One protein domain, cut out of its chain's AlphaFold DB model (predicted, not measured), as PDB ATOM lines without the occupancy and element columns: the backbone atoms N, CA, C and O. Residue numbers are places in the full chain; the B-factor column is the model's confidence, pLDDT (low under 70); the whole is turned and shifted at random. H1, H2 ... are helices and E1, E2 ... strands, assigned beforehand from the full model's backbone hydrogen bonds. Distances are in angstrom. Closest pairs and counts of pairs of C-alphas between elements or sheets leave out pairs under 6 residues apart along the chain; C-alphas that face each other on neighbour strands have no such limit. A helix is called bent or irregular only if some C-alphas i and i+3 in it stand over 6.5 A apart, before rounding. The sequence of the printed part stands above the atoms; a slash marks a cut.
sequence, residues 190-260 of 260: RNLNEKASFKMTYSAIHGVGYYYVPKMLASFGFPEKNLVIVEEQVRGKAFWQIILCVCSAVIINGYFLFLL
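This is residues 190 to 260 of the 260 residues of the protein "PGM_PMM_I domain-containing protein" of Soboliphyme baturini (UniProt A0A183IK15). Picture a small, twisted sheet of four strands with the short helices H2 and H3 along one side of it; H3 lies beside the strands and H2 only grazes the sheet. H1 lies at one end of the longest axis, and the loop of residues 230 to 247 reaches out at the other end. The printed part has 71 residues, in the order H1, E1, H2, H3, E2, E3, E4, and the mixed sheet runs E2, E1, E3, E4. The class is mixed, helices and strands, with 32 residues, under half, in named elements. The whole is compact, with a radius of gyration of the C-alphas of 12.3 A, yet elongated in outline, spanning 40 by 23 by 21 A.

Find C-alpha 190 at (7.259, -36.919, -11.797); there H1 begins, residues 190 to 193. Next comes E1, residues 200 to 203, 10.0 A long. H2 is residues 208 to 211 and is irregular, but only just: C-alphas 208 and 211 are 6.9 A apart. H3 is residues 213 to 219, 9.8 A long, from C-alpha 213 at (7.522, -27.378, 1.110). E2 is residues 227 to 229, 6.3 A. E3, residues 248 to 252, measures 12.7 A, and E4, residues 255 to 259, 12.6 A, ending at C-alpha 259 at (14.052, -33.358, 4.372).

Begin with H1, which is not on the sheet and is apart from H2, H3, E2, E3 and E4. E1 is an inner strand, parallel to E2 at 26 degrees, with N 228 and O 200 2.8 A apart. E1, H2 H3, E2 form a strand-helix-strand unit, two parallel neighbour strands with helices between, and its crossover is right-handed. H2 only grazes the sheet with residues 208 to 210, and H2 and H3 meet only through their link. H3 is on the sheet at a height of 9.0 A, over none of its strands; its closest C-alphas to E2 are those of Pro 214 and Leu 227, 7.6 A apart. E3 is antiparallel to E1 at 155 degrees, with N 251 and O 201 3.1 A apart. E3 and E4 form an antiparallel hairpin at 146 degrees, with N 250 and O 257 2.8 A apart. In H3 every O i to N i+4 pair is within hydrogen-bond range; H1 and H2 are too short for such a pair.

Look to Asn 191 and Phe 239 for the two C-alphas farthest apart, 40.5 A. The printed part has no cut and ends at residue 260, the chain's last. The link from E2 to E3, residues 230 to 247, is long. The mean pLDDT of the printed part is 70.5; residues 235 to 260 are under 70, and E4 has a mean of 36.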
ATOM      1  N   ARG A 190       8.503 -37.727 -11.834       85.38
ATOM      2  CA  ARG A 190       7.259 -36.919 -11.797       85.38
ATOM      3  C   ARG A 190       6.021 -37.737 -12.200       85.38
ATOM      4  O   ARG A 190       5.049 -37.762 -11.458       85.38
ATOM      5  N   ASN A 191       6.118 -38.528 -13.271       86.75
ATOM      6  CA  ASN A 191       5.034 -39.409 -13.734       86.75
ATOM      7  C   ASN A 191       4.613 -40.483 -12.708       86.75
ATOM      8  O   ASN A 191       3.481 -40.964 -12.753       86.75
ATOM      9  N   LEU A 192       5.527 -40.921 -11.833       87.06
ATOM     10  CA  LEU A 192       5.204 -41.846 -10.741       87.06
ATOM     11  C   LEU A 192       4.634 -41.086  -9.541       87.06
ATOM     12  O   LEU A 192       3.653 -41.538  -8.956       87.06
ATOM     13  N   ASN A 193       5.200 -39.922  -9.215       89.00
ATOM     14  CA  ASN A 193       4.744 -39.067  -8.120       89.00
ATOM     15  C   ASN A 193       3.288 -38.626  -8.319       89.00
ATOM     16  O   ASN A 193       2.504 -38.694  -7.378       89.00
ATOM     17  N   GLU A 194       2.891 -38.289  -9.550       89.75
ATOM     18  CA  GLU A 194       1.510 -37.922  -9.904       89.75
ATOM     19  C   GLU A 194       0.503 -39.052  -9.633       89.75
ATOM     20  O   GLU A 194      -0.670 -38.802  -9.345       89.75
ATOM     21  N   LYS A 195       0.967 -40.307  -9.694       91.69
ATOM     22  CA  LYS A 195       0.177 -41.519  -9.437       91.69
ATOM     23  C   LYS A 195       0.260 -41.988  -7.985       91.69
ATOM     24  O   LYS A 195      -0.327 -43.019  -7.654       91.69
ATOM     25  N   ALA A 196       0.986 -41.274  -7.123       87.62
ATOM     26  CA  ALA A 196       1.105 -41.635  -5.719       87.62
ATOM     27  C   ALA A 196      -0.284 -41.711  -5.065       87.62
ATOM     28  O   ALA A 196      -1.108 -40.805  -5.202       87.62
ATOM     29  N   SER A 197      -0.537 -42.794  -4.332       89.69
ATOM     30  CA  SER A 197      -1.777 -43.013  -3.573       89.69
ATOM     31  C   SER A 197      -1.597 -42.843  -2.062       89.69
ATOM     32  O   SER A 197      -2.580 -42.826  -1.323       89.69
ATOM     33  N   PHE A 198      -0.351 -42.720  -1.590       86.69
ATOM     34  CA  PHE A 198      -0.040 -42.527  -0.177       86.69
ATOM     35  C   PHE A 198      -0.239 -41.070   0.249       86.69
ATOM     36  O   PHE A 198      -0.079 -40.144  -0.546       86.69
ATOM     37  N   LYS A 199      -0.548 -40.876   1.535       88.69
ATOM     38  CA  LYS A 199      -0.604 -39.553   2.164       88.69
ATOM     39  C   LYS A 199       0.747 -39.196   2.779       88.69
ATOM     40  O   LYS A 199       1.424 -40.058   3.338       88.69
ATOM     41  N   MET A 200       1.103 -37.921   2.705       89.44
ATOM     42  CA  MET A 200       2.284 -37.328   3.328       89.44
ATOM     43  C   MET A 200       1.822 -36.350   4.392       89.44
ATOM     44  O   MET A 200       1.094 -35.417   4.074       89.44
ATOM     45  N   THR A 201       2.239 -36.538   5.641       90.19
ATOM     46  CA  THR A 201       1.974 -35.537   6.685       90.19
ATOM     47  C   THR A 201       3.174 -34.617   6.823       90.19
ATOM     48  O   THR A 201       4.287 -35.106   7.018       90.19
ATOM     49  N   TYR A 202       2.948 -33.309   6.724       87.25
ATOM     50  CA  TYR A 202       3.973 -32.285   6.866       87.25
ATOM     51  C   TYR A 202       3.665 -31.363   8.043       87.25
ATOM     52  O   TYR A 202       2.599 -30.748   8.125       87.25
ATOM     53  N   SER A 203       4.652 -31.227   8.924       87.38
ATOM     54  CA  SER A 203       4.671 -30.204   9.959       87.38
ATOM     55  C   SER A 203       5.781 -29.201   9.679       87.38
ATOM     56  O   SER A 203       6.948 -29.568   9.544       87.38
ATOM     57  N   ALA A 204       5.420 -27.918   9.659       83.81
ATOM     58  CA  ALA A 204       6.395 -26.836   9.592       83.81
ATOM     59  C   ALA A 204       7.066 -26.554  10.945       83.81
ATOM     60  O   ALA A 204       8.027 -25.789  10.981       83.81
ATOM     61  N   ILE A 205       6.569 -27.135  12.048       84.00
ATOM     62  CA  ILE A 205       7.048 -26.896  13.422       84.00
ATOM     63  C   ILE A 205       7.157 -25.379  13.707       84.00
ATOM     64  O   ILE A 205       8.146 -24.885  14.241       84.00
ATOM     65  N   HIS A 206       6.156 -24.607  13.267       80.12
ATOM     66  CA  HIS A 206       6.115 -23.134  13.315       80.12
ATOM     67  C   HIS A 206       7.304 -22.420  12.642       80.12
ATOM     68  O   HIS A 206       7.536 -21.232  12.876       80.12
ATOM     69  N   GLY A 207       8.074 -23.140  11.831       76.50
ATOM     70  CA  GLY A 207       9.212 -22.641  11.088       76.50
ATOM     71  C   GLY A 207       8.832 -22.064   9.729       76.50
ATOM     72  O   GLY A 207       7.672 -21.841   9.393       76.50
ATOM     73  N   VAL A 208       9.858 -21.817   8.922       85.38
ATOM     74  CA  VAL A 208       9.740 -21.100   7.643       85.38
ATOM     75  C   VAL A 208       9.277 -21.982   6.481       85.38
ATOM     76  O   VAL A 208       8.968 -21.472   5.411       85.38
ATOM     77  N   GLY A 209       9.224 -23.304   6.671       85.12
ATOM     78  CA  GLY A 209       9.031 -24.270   5.588       85.12
ATOM     79  C   GLY A 209       7.621 -24.324   4.994       85.12
ATOM     80  O   GLY A 209       7.487 -24.754   3.852       85.12
ATOM     81  N   TYR A 210       6.588 -23.841   5.700       86.75
ATOM     82  CA  TYR A 210       5.194 -23.938   5.241       86.75
ATOM     83  C   TYR A 210       4.955 -23.342   3.853       86.75
ATOM     84  O   TYR A 210       4.235 -23.923   3.052       86.75
ATOM     85  N   TYR A 211       5.577 -22.205   3.542       85.50
ATOM     86  CA  TYR A 211       5.432 -21.593   2.222       85.50
ATOM     87  C   TYR A 211       6.150 -22.396   1.120       85.50
ATOM     88  O   TYR A 211       5.699 -22.429  -0.023       85.50
ATOM     89  N   TYR A 212       7.269 -23.045   1.455       88.56
ATOM     90  CA  TYR A 212       8.194 -23.634   0.486       88.56
ATOM     91  C   TYR A 212       7.915 -25.111   0.202       88.56
ATOM     92  O   TYR A 212       7.937 -25.519  -0.956       88.56
ATOM     93  N   VAL A 213       7.643 -25.916   1.233       88.94
ATOM     94  CA  VAL A 213       7.522 -27.378   1.110       88.94
ATOM     95  C   VAL A 213       6.341 -27.803   0.228       88.94
ATOM     96  O   VAL A 213       6.576 -28.589  -0.688       88.94
ATOM     97  N   PRO A 214       5.108 -27.280   0.399       89.69
ATOM     98  CA  PRO A 214       3.990 -27.631  -0.478       89.69
ATOM     99  C   PRO A 214       4.266 -27.280  -1.942       89.69
ATOM    100  O   PRO A 214       4.035 -28.097  -2.832       89.69
ATOM    101  N   LYS A 215       4.840 -26.093  -2.192       90.88
ATOM    102  CA  LYS A 215       5.213 -25.650  -3.541       90.88
ATOM    103  C   LYS A 215       6.275 -26.557  -4.155       90.88
ATOM    104  O   LYS A 215       6.127 -26.966  -5.300       90.88
ATOM    105  N   MET A 216       7.301 -26.914  -3.382       88.62
ATOM    106  CA  MET A 216       8.346 -27.828  -3.828       88.62
ATOM    107  C   MET A 216       7.755 -29.203  -4.166       88.62
ATOM    108  O   MET A 216       7.934 -29.679  -5.281       88.62
ATOM    109  N   LEU A 217       6.975 -29.814  -3.269       89.19
ATOM    110  CA  LEU A 217       6.329 -31.111  -3.520       89.19
ATOM    111  C   LEU A 217       5.467 -31.095  -4.792       89.19
ATOM    112  O   LEU A 217       5.554 -32.024  -5.600       89.19
ATOM    113  N   ALA A 218       4.709 -30.019  -5.015       91.25
ATOM    114  CA  ALA A 218       3.942 -29.832  -6.242       91.25
ATOM    115  C   ALA A 218       4.848 -29.752  -7.487       91.25
ATOM    116  O   ALA A 218       4.569 -30.396  -8.501       91.25
ATOM    117  N   SER A 219       5.980 -29.040  -7.423       89.31
ATOM    118  CA  SER A 219       6.967 -29.000  -8.514       89.31
ATOM    119  C   SER A 219       7.543 -30.385  -8.839       89.31
ATOM    120  O   SER A 219       7.738 -30.717 -10.013       89.31
ATOM    121  N   PHE A 220       7.706 -31.245  -7.830       87.12
ATOM    122  CA  PHE A 220       8.094 -32.652  -7.992       87.12
ATOM    123  C   PHE A 220       6.960 -33.574  -8.481       87.12
ATOM    124  O   PHE A 220       7.196 -34.766  -8.689       87.12
ATOM    125  N   GLY A 221       5.758 -33.047  -8.726       90.56
ATOM    126  CA  GLY A 221       4.620 -33.792  -9.273       90.56
ATOM    127  C   GLY A 221       3.778 -34.519  -8.225       90.56
ATOM    128  O   GLY A 221       2.919 -35.314  -8.590       90.56
ATOM    129  N   PHE A 222       3.993 -34.278  -6.929       89.94
ATOM    130  CA  PHE A 222       3.125 -34.863  -5.910       89.94
ATOM    131  C   PHE A 222       1.751 -34.176  -5.899       89.94
ATOM    132  O   PHE A 222       1.691 -32.945  -5.851       89.94
ATOM    133  N   PRO A 223       0.639 -34.939  -5.893       90.50
ATOM    134  CA  PRO A 223      -0.696 -34.365  -5.811       90.50
ATOM    135  C   PRO A 223      -0.904 -33.622  -4.491       90.50
ATOM    136  O   PRO A 223      -0.710 -34.196  -3.420       90.50
ATOM    137  N   GLU A 224      -1.394 -32.386  -4.553       91.06
ATOM    138  CA  GLU A 224      -1.681 -31.571  -3.362       91.06
ATOM    139  C   GLU A 224      -2.660 -32.270  -2.403       91.06
ATOM    140  O   GLU A 224      -2.455 -32.267  -1.195       91.06
ATOM    141  N   LYS A 225      -3.650 -32.996  -2.943       92.50
ATOM    142  CA  LYS A 225      -4.612 -33.803  -2.166       92.50
ATOM    143  C   LYS A 225      -3.973 -34.881  -1.272       92.50
ATOM    144  O   LYS A 225      -4.634 -35.391  -0.370       92.50
ATOM    145  N   ASN A 226      -2.727 -35.271  -1.551       89.88
ATOM    146  CA  ASN A 226      -1.998 -36.265  -0.766       89.88
ATOM    147  C   ASN A 226      -1.200 -35.628   0.377       89.88
ATOM    148  O   ASN A 226      -0.711 -36.355   1.241       89.88
ATOM    149  N   LEU A 227      -1.051 -34.304   0.395       90.50
ATOM    150  CA  LEU A 227      -0.349 -33.583   1.444       90.50
ATOM    151  C   LEU A 227      -1.328 -33.210   2.561       90.50
ATOM    152  O   LEU A 227      -2.296 -32.487   2.355       90.50
ATOM    153  N   VAL A 228      -1.059 -33.706   3.762       92.25
ATOM    154  CA  VAL A 228      -1.773 -33.361   4.989       92.25
ATOM    155  C   VAL A 228      -0.893 -32.404   5.779       92.25
ATOM    156  O   VAL A 228       0.186 -32.773   6.245       92.25
ATOM    157  N   ILE A 229      -1.343 -31.165   5.914       90.94
ATOM    158  CA  ILE A 229      -0.654 -30.144   6.696       90.94
ATOM    159  C   ILE A 229      -1.113 -30.229   8.153       90.94
ATOM    160  O   ILE A 229      -2.306 -30.328   8.430       90.94
ATOM    161  N   VAL A 230      -0.168 -30.169   9.095       91.38
ATOM    162  CA  VAL A 230      -0.484 -29.981  10.520       91.38
ATOM    163  C   VAL A 230      -0.760 -28.496  10.767       91.38
ATOM    164  O   VAL A 230       0.165 -27.726  11.040       91.38
ATOM    165  N   GLU A 231      -2.023 -28.089  10.626       89.19
ATOM    166  CA  GLU A 231      -2.474 -26.687  10.668       89.19
ATOM    167  C   GLU A 231      -2.049 -25.947  11.942       89.19
ATOM    168  O   GLU A 231      -1.614 -24.792  11.892       89.19
ATOM    169  N   GLU A 232      -2.064 -26.629  13.088       87.38
ATOM    170  CA  GLU A 232      -1.633 -26.071  14.371       87.38
ATOM    171  C   GLU A 232      -0.169 -25.608  14.342       87.38
ATOM    172  O   GLU A 232       0.216 -24.757  15.140       87.38
ATOM    173  N   GLN A 233       0.645 -26.132  13.417       83.00
ATOM    174  CA  GLN A 233       2.086 -25.896  13.310       83.00
ATOM    175  C   GLN A 233       2.491 -25.068  12.078       83.00
ATOM    176  O   GLN A 233       3.685 -24.890  11.836       83.00
ATOM    177  N   VAL A 234       1.531 -24.519  11.328       79.19
ATOM    178  CA  VAL A 234       1.750 -23.743  10.089       79.19
ATOM    179  C   VAL A 234       2.232 -22.317  10.343       79.19
ATOM    180  O   VAL A 234       3.144 -21.827   9.678       79.19
ATOM    181  N   ARG A 235       1.621 -21.627  11.309       65.06
ATOM    182  CA  ARG A 235       1.975 -20.250  11.675       65.06
ATOM    183  C   ARG A 235       2.376 -20.203  13.135       65.06
ATOM    184  O   ARG A 235       1.638 -20.637  14.019       65.06
ATOM    185  N   GLY A 236       3.539 -19.626  13.407       52.50
ATOM    186  CA  GLY A 236       3.903 -19.231  14.757       52.50
ATOM    187  C   GLY A 236       2.995 -18.097  15.238       52.50
ATOM    188  O   GLY A 236       3.349 -16.932  15.114       52.50
ATOM    189  N   LYS A 237       1.868 -18.405  15.887       39.62
ATOM    190  CA  LYS A 237       1.511 -17.602  17.064       39.62
ATOM    191  C   LYS A 237       2.620 -17.909  18.060       39.62
ATOM    192  O   LYS A 237       2.539 -18.984  18.617       39.62
ATOM    193  N   ALA A 238       3.675 -17.092  18.147       37.84
ATOM    194  CA  ALA A 238       4.639 -16.833  19.246       37.84
ATOM    195  C   ALA A 238       4.844 -17.813  20.451       37.84
ATOM    196  O   ALA A 238       5.472 -17.452  21.453       37.84
ATOM    197  N   PHE A 239       4.326 -19.036  20.438       35.34
ATOM    198  CA  PHE A 239       3.975 -19.786  21.640       35.34
ATOM    199  C   PHE A 239       4.715 -21.107  21.796       35.34
ATOM    200  O   PHE A 239       4.770 -21.584  22.922       35.34
ATOM    201  N   TRP A 240       5.387 -21.638  20.770       32.31
ATOM    202  CA  TRP A 240       6.066 -22.933  20.893       32.31
ATOM    203  C   TRP A 240       7.504 -22.941  20.366       32.31
ATOM    204  O   TRP A 240       7.984 -21.993  19.751       32.31
ATOM    205  N   GLN A 241       8.235 -23.972  20.783       35.59
ATOM    206  CA  GLN A 241       9.509 -23.830  21.491       35.59
ATOM    207  C   GLN A 241      10.751 -24.128  20.637       35.59
ATOM    208  O   GLN A 241      11.865 -24.017  21.142       35.59
ATOM    209  N   ILE A 242      10.592 -24.479  19.358       34.94
ATOM    210  CA  ILE A 242      11.691 -24.869  18.468       34.94
ATOM    211  C   ILE A 242      11.322 -24.450  17.040       34.94
ATOM    212  O   ILE A 242      10.416 -25.022  16.451       34.94
ATOM    213  N   ILE A 243      12.025 -23.466  16.473       38.94
ATOM    214  CA  ILE A 243      11.955 -23.160  15.036       38.94
ATOM    215  C   ILE A 243      13.053 -23.992  14.370       38.94
ATOM    216  O   ILE A 243      14.221 -23.631  14.416       38.94
ATOM    217  N   LEU A 244      12.724 -25.150  13.799       36.16
ATOM    218  CA  LEU A 244      13.700 -25.918  13.017       36.16
ATOM    219  C   LEU A 244      13.820 -25.272  11.636       36.16
ATOM    220  O   LEU A 244      12.904 -25.305  10.823       36.16
ATOM    221  N   CYS A 245      14.963 -24.633  11.390       38.69
ATOM    222  CA  CYS A 245      15.200 -23.856  10.174       38.69
ATOM    223  C   CYS A 245      15.435 -24.729   8.923       38.69
ATOM    224  O   CYS A 245      15.500 -24.183   7.828       38.69
ATOM    225  N   VAL A 246      15.553 -26.058   9.064       35.97
ATOM    226  CA  VAL A 246      15.731 -26.979   7.925       35.97
ATOM    227  C   VAL A 246      15.127 -28.374   8.162       35.97
ATOM    228  O   VAL A 246      14.663 -28.978   7.212       35.97
ATOM    229  N   CYS A 247      15.023 -28.890   9.395       36.28
ATOM    230  CA  CYS A 247      14.463 -30.234   9.614       36.28
ATOM    231  C   CYS A 247      12.932 -30.246   9.501       36.28
ATOM    232  O   CYS A 247      12.210 -30.124  10.491       36.28
ATOM    233  N   SER A 248      12.446 -30.404   8.278       44.00
ATOM    234  CA  SER A 248      11.064 -30.773   8.004       44.00
ATOM    235  C   SER A 248      10.925 -32.283   8.168       44.00
ATOM    236  O   SER A 248      11.675 -33.034   7.547       44.00
ATOM    237  N   ALA A 249       9.982 -32.738   8.992       42.59
ATOM    238  CA  ALA A 249       9.610 -34.147   9.045       42.59
ATOM    239  C   ALA A 249       8.435 -34.381   8.092       42.59
ATOM    240  O   ALA A 249       7.373 -33.771   8.246       42.59
ATOM    241  N   VAL A 250       8.631 -35.258   7.112       44.59
ATOM    242  CA  VAL A 250       7.554 -35.821   6.299       44.59
ATOM    243  C   VAL A 250       7.337 -37.250   6.759       44.59
ATOM    244  O   VAL A 250       8.262 -38.056   6.737       44.59
ATOM    245  N   ILE A 251       6.117 -37.568   7.186       48.50
ATOM    246  CA  ILE A 251       5.755 -38.946   7.526       48.50
ATOM    247  C   ILE A 251       5.113 -39.596   6.302       48.50
ATOM    248  O   ILE A 251       4.090 -39.110   5.813       48.50
ATOM    249  N   ILE A 252       5.701 -40.700   5.836       52.09
ATOM    250  CA  ILE A 252       5.180 -41.535   4.745       52.09
ATOM    251  C   ILE A 252       4.850 -42.907   5.330       52.09
ATOM    252  O   ILE A 252       5.745 -43.614   5.784       52.09
ATOM    253  N   ASN A 253       3.568 -43.291   5.349       45.94
ATOM    254  CA  ASN A 253       3.109 -44.593   5.865       45.94
ATOM    255  C   ASN A 253       3.658 -44.955   7.267       45.94
ATOM    256  O   ASN A 253       3.953 -46.115   7.539       45.94
ATOM    257  N   GLY A 254       3.821 -43.965   8.152       39.22
ATOM    258  CA  GLY A 254       4.341 -44.162   9.514       39.22
ATOM    259  C   GLY A 254       5.865 -44.062   9.668       39.22
ATOM    260  O   GLY A 254       6.349 -44.119  10.794       39.22
ATOM    261  N   TYR A 255       6.620 -43.855   8.584       34.66
ATOM    262  CA  TYR A 255       8.073 -43.660   8.622       34.66
ATOM    263  C   TYR A 255       8.446 -42.178   8.547       34.66
ATOM    264  O   TYR A 255       7.909 -41.444   7.717       34.66
ATOM    265  N   PHE A 256       9.384 -41.749   9.396       36.19
ATOM    266  CA  PHE A 256       9.928 -40.390   9.394       36.19
ATOM    267  C   PHE A 256      10.969 -40.217   8.285       36.19
ATOM    268  O   PHE A 256      12.009 -40.873   8.298       36.19
ATOM    269  N   LEU A 257      10.717 -39.283   7.372       36.22
ATOM    270  CA  LEU A 257      11.700 -38.767   6.429       36.22
ATOM    271  C   LEU A 257      12.060 -37.335   6.835       36.22
ATOM    272  O   LEU A 257      11.199 -36.453   6.855       36.22
ATOM    273  N   PHE A 258      13.327 -37.095   7.165       33.75
ATOM    274  CA  PHE A 258      13.839 -35.739   7.349       33.75
ATOM    275  C   PHE A 258      14.262 -35.188   5.988       33.75
ATOM    276  O   PHE A 258      15.179 -35.722   5.367       33.75
ATOM    277  N   LEU A 259      13.587 -34.137   5.520       37.50
ATOM    278  CA  LEU A 259      14.052 -33.358   4.372       37.50
ATOM    279  C   LEU A 259      15.133 -32.396   4.889       37.50
ATOM    280  O   LEU A 259      14.832 -31.545   5.729       37.50
ATOM    281  N   LEU A 260      16.379 -32.612   4.457       32.59
ATOM    282  CA  LEU A 260      17.531 -31.727   4.678       32.59
ATOM    283  C   LEU A 260      17.604 -30.649   3.592       32.59
ATOM    284  O   LEU A 260      17.234 -30.956   2.438       32.59
TER     285      LEU A 260